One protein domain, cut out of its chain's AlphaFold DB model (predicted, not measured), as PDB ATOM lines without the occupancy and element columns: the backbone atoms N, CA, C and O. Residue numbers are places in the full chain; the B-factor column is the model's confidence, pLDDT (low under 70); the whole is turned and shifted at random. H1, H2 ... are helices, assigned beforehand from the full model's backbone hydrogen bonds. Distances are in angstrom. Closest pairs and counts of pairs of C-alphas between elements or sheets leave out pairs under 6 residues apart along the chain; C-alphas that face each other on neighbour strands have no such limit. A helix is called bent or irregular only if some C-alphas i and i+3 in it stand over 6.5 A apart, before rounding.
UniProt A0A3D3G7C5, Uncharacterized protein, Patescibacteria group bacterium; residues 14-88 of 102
ATOM      1  N   GLN A  14     164.990 211.978 171.909       58.28
ATOM      2  CA  GLN A  14     165.066 211.312 173.215       58.28
ATOM      3  C   GLN A  14     164.689 209.823 173.095       58.28
ATOM      4  O   GLN A  14     163.750 209.455 172.388       58.28
ATOM      5  N   ILE A  15     165.381 208.964 173.853       59.44
ATOM      6  CA  ILE A  15     165.162 207.499 173.899       59.44
ATOM      7  C   ILE A  15     163.725 207.152 174.344       59.44
ATOM      8  O   ILE A  15     163.183 206.117 173.965       59.44
ATOM      9  N   SER A  16     163.055 208.073 175.040       59.84
ATOM     10  CA  SER A  16     161.653 207.970 175.461       59.84
ATOM     11  C   SER A  16     160.651 207.818 174.305       59.84
ATOM     12  O   SER A  16     159.546 207.339 174.529       59.84
ATOM     13  N   CYS A  17     161.019 208.173 173.067       61.06
ATOM     14  CA  CYS A  17     160.183 207.935 171.878       61.06
ATOM     15  C   CYS A  17     160.444 206.575 171.220       61.06
ATOM     16  O   CYS A  17     159.577 206.052 170.519       61.06
ATOM     17  N   LEU A  18     161.611 205.976 171.476       66.12
ATOM     18  CA  LEU A  18     161.904 204.612 171.053       66.12
ATOM     19  C   LEU A  18     161.152 203.604 171.924       66.12
ATOM     20  O   LEU A  18     160.702 202.594 171.403       66.12
ATOM     21  N   GLU A  19     160.959 203.891 173.211       71.25
ATOM     22  CA  GLU A  19     160.254 203.019 174.162       71.25
ATOM     23  C   GLU A  19     158.860 202.549 173.682       71.25
ATOM     24  O   GLU A  19     158.652 201.337 173.580       71.25
ATOM     25  N   PRO A  20     157.915 203.435 173.301       69.00
ATOM     26  CA  PRO A  20     156.587 203.011 172.850       69.00
ATOM     27  C   PRO A  20     156.604 202.335 171.470       69.00
ATOM     28  O   PRO A  20     155.828 201.411 171.224       69.00
ATOM     29  N   LEU A  21     157.496 202.749 170.563       70.88
ATOM     30  CA  LEU A  21     157.679 202.100 169.257       70.88
ATOM     31  C   LEU A  21     158.248 200.687 169.413       70.88
ATOM     32  O   LEU A  21     157.740 199.741 168.813       70.88
ATOM     33  N   PHE A  22     159.263 200.536 170.258       76.62
ATOM     34  CA  PHE A  22     159.904 199.268 170.563       76.62
ATOM     35  C   PHE A  22     158.939 198.322 171.276       76.62
ATOM     36  O   PHE A  22     158.813 197.172 170.862       76.62
ATOM     37  N   GLY A  23     158.175 198.812 172.257       72.25
ATOM     38  CA  GLY A  23     157.124 198.033 172.912       72.25
ATOM     39  C   GLY A  23     156.088 197.498 171.919       72.25
ATOM     40  O   GLY A  23     155.749 196.314 171.952       72.25
ATOM     41  N   ARG A  24     155.646 198.325 170.963       72.31
ATOM     42  CA  ARG A  24     154.657 197.922 169.951       72.31
ATOM     43  C   ARG A  24     155.214 196.911 168.947       72.31
ATOM     44  O   ARG A  24     154.533 195.943 168.620       72.31
ATOM     45  N   VAL A  25     156.450 197.103 168.485       78.81
ATOM     46  CA  VAL A  25     157.128 196.166 167.574       78.81
ATOM     47  C   VAL A  25     157.366 194.824 168.260       78.81
ATOM     48  O   VAL A  25     157.005 193.785 167.711       78.81
ATOM     49  N   VAL A  26     157.912 194.836 169.477       80.19
ATOM     50  CA  VAL A  26     158.157 193.616 170.257       80.19
ATOM     51  C   VAL A  26     156.849 192.895 170.563       80.19
ATOM     52  O   VAL A  26     156.812 191.675 170.467       80.19
ATOM     53  N   SER A  27     155.763 193.614 170.853       76.44
ATOM     54  CA  SER A  27     154.444 193.014 171.078       76.44
ATOM     55  C   SER A  27     153.899 192.283 169.855       76.44
ATOM     56  O   SER A  27     153.510 191.118 169.950       76.44
ATOM     57  N   ILE A  28     153.964 192.909 168.678       79.62
ATOM     58  CA  ILE A  28     153.538 192.286 167.418       79.62
ATOM     59  C   ILE A  28     154.401 191.055 167.110       79.62
ATOM     60  O   ILE A  28     153.874 189.995 166.769       79.62
ATOM     61  N   VAL A  29     155.723 191.167 167.268       82.12
ATOM     62  CA  VAL A  29     156.651 190.053 167.032       82.12
ATOM     63  C   VAL A  29     156.425 188.925 168.037       82.12
ATOM     64  O   VAL A  29     156.417 187.766 167.640       82.12
ATOM     65  N   ALA A  30     156.190 189.231 169.312       81.56
ATOM     66  CA  ALA A  30     155.914 188.238 170.346       81.56
ATOM     67  C   ALA A  30     154.584 187.511 170.100       81.56
ATOM     68  O   ALA A  30     154.522 186.290 170.234       81.56
ATOM     69  N   ALA A  31     153.538 188.233 169.684       81.38
ATOM     70  CA  ALA A  31     152.254 187.647 169.311       81.38
ATOM     71  C   ALA A  31     152.399 186.682 168.121       81.38
ATOM     72  O   ALA A  31     151.921 185.547 168.170       81.38
ATOM     73  N   LEU A  32     153.120 187.103 167.077       86.06
ATOM     74  CA  LEU A  32     153.420 186.262 165.916       86.06
ATOM     75  C   LEU A  32     154.288 185.056 166.296       86.06
ATOM     76  O   LEU A  32     154.001 183.933 165.880       86.06
ATOM     77  N   ALA A  33     155.312 185.265 167.125       81.31
ATOM     78  CA  ALA A  33     156.184 184.208 167.612       81.31
ATOM     79  C   ALA A  33     155.398 183.155 168.399       81.31
ATOM     80  O   ALA A  33     155.594 181.970 168.153       81.31
ATOM     81  N   GLY A  34     154.465 183.556 169.269       82.38
ATOM     82  CA  GLY A  34     153.610 182.631 170.019       82.38
ATOM     83  C   GLY A  34     152.793 181.701 169.117       82.38
ATOM     84  O   GLY A  34     152.755 180.493 169.348       82.38
ATOM     85  N   ILE A  35     152.205 182.237 168.043       89.44
ATOM     86  CA  ILE A  35     151.431 181.458 167.062       89.44
ATOM     87  C   ILE A  35     152.336 180.474 166.309       89.44
ATOM     88  O   ILE A  35     152.010 179.293 166.192       89.44
ATOM     89  N   ILE A  36     153.493 180.939 165.830       87.25
ATOM     90  CA  ILE A  36     154.466 180.094 165.120       87.25
ATOM     91  C   ILE A  36     154.952 178.960 166.029       87.25
ATOM     92  O   ILE A  36     155.002 177.801 165.611       87.25
ATOM     93  N   PHE A  37     155.261 179.280 167.284       81.00
ATOM     94  CA  PHE A  37     155.721 178.314 168.274       81.00
ATOM     95  C   PHE A  37     154.657 177.249 168.554       81.00
ATOM     96  O   PHE A  37     154.963 176.058 168.602       81.00
ATOM     97  N   PHE A  38     153.393 177.661 168.663       86.38
ATOM     98  CA  PHE A  38     152.268 176.754 168.860       86.38
ATOM     99  C   PHE A  38     152.101 175.772 167.689       86.38
ATOM    100  O   PHE A  38     151.972 174.566 167.902       86.38
ATOM    101  N   VAL A  39     152.190 176.255 166.444       89.44
ATOM    102  CA  VAL A  39     152.107 175.402 165.244       89.44
ATOM    103  C   VAL A  39     153.290 174.432 165.161       89.44
ATOM    104  O   VAL A  39     153.096 173.246 164.879       89.44
ATOM    105  N   MET A  40     154.512 174.894 165.450       79.38
ATOM    106  CA  MET A  40     155.696 174.027 165.477       79.38
ATOM    107  C   MET A  40     155.595 172.929 166.540       79.38
ATOM    108  O   MET A  40     155.982 171.794 166.259       79.38
ATOM    109  N   LEU A  41     155.044 173.225 167.722       80.06
ATOM    110  CA  LEU A  41     154.829 172.219 168.766       80.06
ATOM    111  C   LEU A  41     153.855 171.126 168.323       80.06
ATOM    112  O   LEU A  41     154.128 169.947 168.541       80.06
ATOM    113  N   ILE A  42     152.760 171.493 167.655       87.00
ATOM    114  CA  ILE A  42     151.780 170.528 167.141       87.00
ATOM    115  C   ILE A  42     152.425 169.622 166.082       87.00
ATOM    116  O   ILE A  42     152.370 168.396 166.187       87.00
ATOM    117  N   VAL A  43     153.093 170.207 165.082       79.56
ATOM    118  CA  VAL A  43     153.722 169.449 163.986       79.56
ATOM    119  C   VAL A  43     154.886 168.585 164.486       79.56
ATOM    120  O   VAL A  43     155.034 167.438 164.058       79.56
ATOM    121  N   GLY A  44     155.707 169.107 165.399       67.06
ATOM    122  CA  GLY A  44     156.808 168.374 166.025       67.06
ATOM    123  C   GLY A  44     156.319 167.226 166.909       67.06
ATOM    124  O   GLY A  44     156.848 166.119 166.823       67.06
ATOM    125  N   GLY A  45     155.258 167.456 167.690       73.44
ATOM    126  CA  GLY A  45     154.635 166.448 168.547       73.44
ATOM    127  C   GLY A  45     154.020 165.294 167.754       73.44
ATOM    128  O   GLY A  45     154.252 164.131 168.079       73.44
ATOM    129  N   PHE A  46     153.312 165.586 166.659       75.88
ATOM    130  CA  PHE A  46     152.765 164.536 165.796       75.88
ATOM    131  C   PHE A  46     153.861 163.710 165.120       75.88
ATOM    132  O   PHE A  46     153.809 162.482 165.145       75.88
ATOM    133  N   ARG A  47     154.895 164.352 164.568       68.00
ATOM    134  CA  ARG A  47     156.040 163.641 163.971       68.00
ATOM    135  C   ARG A  47     156.731 162.704 164.959       68.00
ATOM    136  O   ARG A  47     157.164 161.616 164.579       68.00
ATOM    137  N   TYR A  48     156.800 163.112 166.218       64.56
ATOM    138  CA  TYR A  48     157.365 162.313 167.291       64.56
ATOM    139  C   TYR A  48     156.492 161.085 167.632       64.56
ATOM    140  O   TYR A  48     157.015 159.978 167.737       64.56
ATOM    141  N   LEU A  49     155.163 161.241 167.698       68.62
ATOM    142  CA  LEU A  49     154.225 160.142 167.989       68.62
ATOM    143  C   LEU A  49     154.132 159.090 166.869       68.62
ATOM    144  O   LEU A  49     154.030 157.899 167.154       68.62
ATOM    145  N   PHE A  50     154.193 159.498 165.599       67.81
ATOM    146  CA  PHE A  50     154.033 158.584 164.457       67.81
ATOM    147  C   PHE A  50     155.317 157.831 164.048       67.81
ATOM    148  O   PHE A  50     155.266 156.965 163.178       67.81
ATOM    149  N   SER A  51     156.466 158.091 164.682       61.25
ATOM    150  CA  SER A  51     157.759 157.461 164.340       61.25
ATOM    151  C   SER A  51     158.006 156.091 165.016       61.25
ATOM    152  O   SER A  51     159.109 155.549 164.942       61.25
ATOM    153  N   ALA A  52     156.990 155.498 165.656       57.97
ATOM    154  CA  ALA A  52     157.084 154.365 166.590       57.97
ATOM    155  C   ALA A  52     157.397 152.963 165.996       57.97
ATOM    156  O   ALA A  52     157.263 151.967 166.701       57.97
ATOM    157  N   GLY A  53     157.801 152.842 164.723       60.28
ATOM    158  CA  GLY A  53     157.865 151.549 164.010       60.28
ATOM    159  C   GLY A  53     159.232 151.081 163.486       60.28
ATOM    160  O   GLY A  53     159.294 150.024 162.865       60.28
ATOM    161  N   ASN A  54     160.327 151.827 163.676       64.50
ATOM    162  CA  ASN A  54     161.641 151.490 163.099       64.50
ATOM    163  C   ASN A  54     162.752 151.573 164.171       64.50
ATOM    164  O   ASN A  54     162.839 152.596 164.838       64.50
ATOM    165  N   PRO A  55     163.633 150.571 164.353       57.84
ATOM    166  CA  PRO A  55     164.689 150.599 165.377       57.84
ATOM    167  C   PRO A  55     165.697 151.756 165.224       57.84
ATOM    168  O   PRO A  55     166.141 152.295 166.234       57.84
ATOM    169  N   LYS A  56     165.979 152.231 163.996       61.22
ATOM    170  CA  LYS A  56     166.701 153.508 163.789       61.22
ATOM    171  C   LYS A  56     165.889 154.708 164.280       61.22
ATOM    172  O   LYS A  56     166.446 155.663 164.814       61.22
ATOM    173  N   ALA A  57     164.568 154.653 164.115       58.28
ATOM    174  CA  ALA A  57     163.661 155.662 164.642       58.28
ATOM    175  C   ALA A  57     163.514 155.571 166.164       58.28
ATOM    176  O   ALA A  57     163.279 156.596 166.775       58.28
ATOM    177  N   THR A  58     163.726 154.415 166.800       59.28
ATOM    178  CA  THR A  58     163.749 154.285 168.267       59.28
ATOM    179  C   THR A  58     164.993 154.930 168.876       59.28
ATOM    180  O   THR A  58     164.908 155.586 169.911       59.28
ATOM    181  N   GLU A  59     166.153 154.792 168.232       65.69
ATOM    182  CA  GLU A  59     167.390 155.453 168.665       65.69
ATOM    183  C   GLU A  59     167.317 156.974 168.439       65.69
ATOM    184  O   GLU A  59     167.618 157.762 169.339       65.69
ATOM    185  N   ALA A  60     166.777 157.394 167.290       63.22
ATOM    186  CA  ALA A  60     166.452 158.794 167.022       63.22
ATOM    187  C   ALA A  60     165.346 159.332 167.953       63.22
ATOM    188  O   ALA A  60     165.408 160.483 168.384       63.22
ATOM    189  N   ALA A  61     164.362 158.508 168.324       61.06
ATOM    190  CA  ALA A  61     163.310 158.859 169.271       61.06
ATOM    191  C   ALA A  61     163.887 159.041 170.667       61.06
ATOM    192  O   ALA A  61     163.519 160.004 171.316       61.06
ATOM    193  N   LYS A  62     164.849 158.221 171.110       64.06
ATOM    194  CA  LYS A  62     165.568 158.467 172.370       64.06
ATOM    195  C   LYS A  62     166.282 159.816 172.363       64.06
ATOM    196  O   LYS A  62     166.140 160.553 173.332       64.06
ATOM    197  N   GLY A  63     166.970 160.164 171.273       70.25
ATOM    198  CA  GLY A  63     167.584 161.488 171.104       70.25
ATOM    199  C   GLY A  63     166.561 162.631 171.077       70.25
ATOM    200  O   GLY A  63     166.791 163.698 171.640       70.25
ATOM    201  N   THR A  64     165.393 162.392 170.480       69.56
ATOM    202  CA  THR A  64     164.301 163.373 170.425       69.56
ATOM    203  C   THR A  64     163.595 163.511 171.774       69.56
ATOM    204  O   THR A  64     163.232 164.619 172.148       69.56
ATOM    205  N   ILE A  65     163.456 162.427 172.544       72.81
ATOM    206  CA  ILE A  65     162.942 162.419 173.920       72.81
ATOM    207  C   ILE A  65     163.851 163.252 174.802       72.81
ATOM    208  O   ILE A  65     163.363 164.147 175.480       72.81
ATOM    209  N   THR A  66     165.161 162.989 174.804       74.75
ATOM    210  CA  THR A  66     166.093 163.771 175.623       74.75
ATOM    211  C   THR A  66     166.107 165.231 175.199       74.75
ATOM    212  O   THR A  66     166.081 166.087 176.074       74.75
ATOM    213  N   ALA A  67     166.052 165.537 173.900       73.25
ATOM    214  CA  ALA A  67     165.934 166.915 173.418       73.25
ATOM    215  C   ALA A  67     164.608 167.586 173.834       73.25
ATOM    216  O   ALA A  67     164.612 168.742 174.256       73.25
ATOM    217  N   ALA A  68     163.482 166.869 173.776       72.69
ATOM    218  CA  ALA A  68     162.173 167.363 174.201       72.69
ATOM    219  C   ALA A  68     162.119 167.601 175.717       72.69
ATOM    220  O   ALA A  68     161.658 168.652 176.162       72.69
ATOM    221  N   PHE A  69     162.653 166.669 176.512       82.88
ATOM    222  CA  PHE A  69     162.812 166.846 177.953       82.88
ATOM    223  C   PHE A  69     163.734 168.017 178.274       82.88
ATOM    224  O   PHE A  69     163.398 168.804 179.152       82.88
ATOM    225  N   LEU A  70     164.846 168.180 177.551       82.50
ATOM    226  CA  LEU A  70     165.755 169.310 177.736       82.50
ATOM    227  C   LEU A  70     165.047 170.638 177.448       82.50
ATOM    228  O   LEU A  70     165.196 171.577 178.219       82.50
ATOM    229  N   GLY A  71     164.236 170.707 176.385       72.81
ATOM    230  CA  GLY A  71     163.454 171.894 176.037       72.81
ATOM    231  C   GLY A  71     162.423 172.260 177.106       72.81
ATOM    232  O   GLY A  71     162.362 173.411 177.537       72.81
ATOM    233  N   ILE A  72     161.661 171.278 177.598       80.25
ATOM    234  CA  ILE A  72     160.712 171.480 178.703       80.25
ATOM    235  C   ILE A  72     161.459 171.911 179.970       80.25
ATOM    236  O   ILE A  72     161.055 172.864 180.635       80.25
ATOM    237  N   PHE A  73     162.575 171.255 180.282       87.50
ATOM    238  CA  PHE A  73     163.394 171.568 181.447       87.50
ATOM    239  C   PHE A  73     163.970 172.988 181.381       87.50
ATOM    240  O   PHE A  73     163.998 173.678 182.395       87.50
ATOM    241  N   LEU A  74     164.360 173.464 180.195       88.94
ATOM    242  CA  LEU A  74     164.848 174.828 179.979       88.94
ATOM    243  C   LEU A  74     163.753 175.872 180.232       88.94
ATOM    244  O   LEU A  74     164.000 176.858 180.920       88.94
ATOM    245  N   ILE A  75     162.536 175.642 179.730       82.00
ATOM    246  CA  ILE A  75     161.391 176.548 179.933       82.00
ATOM    247  C   ILE A  75     161.008 176.600 181.416       82.00
ATOM    248  O   ILE A  75     160.847 177.679 181.986       82.00
ATOM    249  N   VAL A  76     160.901 175.432 182.057       86.94
ATOM    250  CA  VAL A  76     160.587 175.327 183.488       86.94
ATOM    251  C   VAL A  76     161.697 175.957 184.330       86.94
ATOM    252  O   VAL A  76     161.407 176.708 185.259       86.94
ATOM    253  N   GLY A  77     162.961 175.713 183.984       87.69
ATOM    254  CA  GLY A  77     164.124 176.308 184.636       87.69
ATOM    255  C   GLY A  77     164.146 177.831 184.517       87.69
ATOM    256  O   GLY A  77     164.304 178.520 185.521       87.69
ATOM    257  N   ALA A  78     163.899 178.375 183.323       82.81
ATOM    258  CA  ALA A  78     163.797 179.816 183.104       82.81
ATOM    259  C   ALA A  78     162.653 180.437 183.922       82.81
ATOM    260  O   ALA A  78     162.850 181.455 184.585       82.81
ATOM    261  N   TYR A  79     161.479 179.796 183.948       81.31
ATOM    262  CA  TYR A  79     160.352 180.244 184.766       81.31
ATOM    263  C   TYR A  79     160.678 180.222 186.264       81.31
ATOM    264  O   TYR A  79     160.352 181.166 186.984       81.31
ATOM    265  N   LEU A  80     161.358 179.177 186.743       85.19
ATOM    266  CA  LEU A  80     161.798 179.079 188.134       85.19
ATOM    267  C   LEU A  80     162.785 180.188 188.501       85.19
ATOM    268  O   LEU A  80     162.640 180.779 189.568       85.19
ATOM    269  N   ILE A  81     163.740 180.510 187.624       85.31
ATOM    270  CA  ILE A  81     164.696 181.607 187.839       85.31
ATOM    271  C   ILE A  81     163.962 182.951 187.914       85.31
ATOM    272  O   ILE A  81     164.168 183.708 188.861       85.31
ATOM    273  N   LEU A  82     163.059 183.234 186.970       80.00
ATOM    274  CA  LEU A  82     162.249 184.458 186.986       80.00
ATOM    275  C   LEU A  82     161.392 184.559 188.251       80.00
ATOM    276  O   LEU A  82     161.311 185.619 188.868       80.00
ATOM    277  N   ARG A  83     160.790 183.443 188.675       79.56
ATOM    278  CA  ARG A  83     160.000 183.368 189.906       79.56
ATOM    279  C   ARG A  83     160.859 183.596 191.146       79.56
ATOM    280  O   ARG A  83     160.409 184.266 192.070       79.56
ATOM    281  N   LEU A  84     162.081 183.072 191.166       84.31
ATOM    282  CA  LEU A  84     163.024 183.285 192.258       84.31
ATOM    283  C   LEU A  84     163.374 184.773 192.376       84.31
ATOM    284  O   LEU A  84     163.248 185.345 193.454       84.31
ATOM    285  N   ILE A  85     163.696 185.426 191.256       82.81
ATOM    286  CA  ILE A  85     163.966 186.872 191.202       82.81
ATOM    287  C   ILE A  85     162.740 187.680 191.651       82.81
ATOM    288  O   ILE A  85     162.884 188.612 192.440       82.81
ATOM    289  N   ALA A  86     161.536 187.309 191.208       79.88
ATOM    290  CA  ALA A  86     160.291 187.974 191.596       79.88
ATOM    291  C   ALA A  86     160.017 187.885 193.108       79.88
ATOM    292  O   ALA A  86     159.582 188.859 193.715       79.88
ATOM    293  N   VAL A  87     160.309 186.738 193.732       79.44
ATOM    294  CA  VAL A  87     160.161 186.553 195.184       79.44
ATOM    295  C   VAL A  87     161.218 187.343 195.957       79.44
ATOM    296  O   VAL A  87     160.878 187.998 196.937       79.44
ATOM    297  N   PHE A  88     162.476 187.337 195.508       81.50
ATOM    298  CA  PHE A  88     163.556 188.086 196.164       81.50
ATOM    299  C   PHE A  88     163.391 189.605 196.068       81.50
ATOM    300  O   PHE A  88     163.709 190.315 197.016       81.50
TER     301      PHE A  88
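This is residues 14 to 88 of the 102 residues of an uncharacterized protein of Patescibacteria group bacterium (UniProt A0A3D3G7C5). Two long helices, H1 then H2, form an open V: they come near each other at the tight link that joins them, and their far arms, residues 15 to 43 and 69 to 88, stand free. The printed part has 75 residues, is all helix and has no named strand. It is extended and flat, with a radius of gyration of the C-alphas of 18.6 A and spans of 61 by 31 by 15 A.

H1, residues 15 to 49, begins at C-alpha 15 (165.162, 207.499, 173.899) and is 49.0 A long. H1 is neither bent nor irregular, but only just: C-alphas 17 and 20 are 6.2 A apart. H2, residues 55 to 88, is 48.5 A long and ends at C-alpha 88 (163.556, 188.086, 196.164).

H1 and H2 are close but not clearly touching; their closest C-alphas, of Tyr 48 and Ala 61, are 7.2 A apart. They run opposite ways at a shallow tilt of 33 degrees, only just short of steep. Every O i to N i+4 pair is within hydrogen-bond range in H2, and 29 of 31 in H1.

The two C-alphas farthest apart, of Gln 14 and Pro 55, are 61.2 A apart. The printed part has no cut. Mean pLDDT of the printed part is 74.8; 24 residues are under 70, among them 47 to 62.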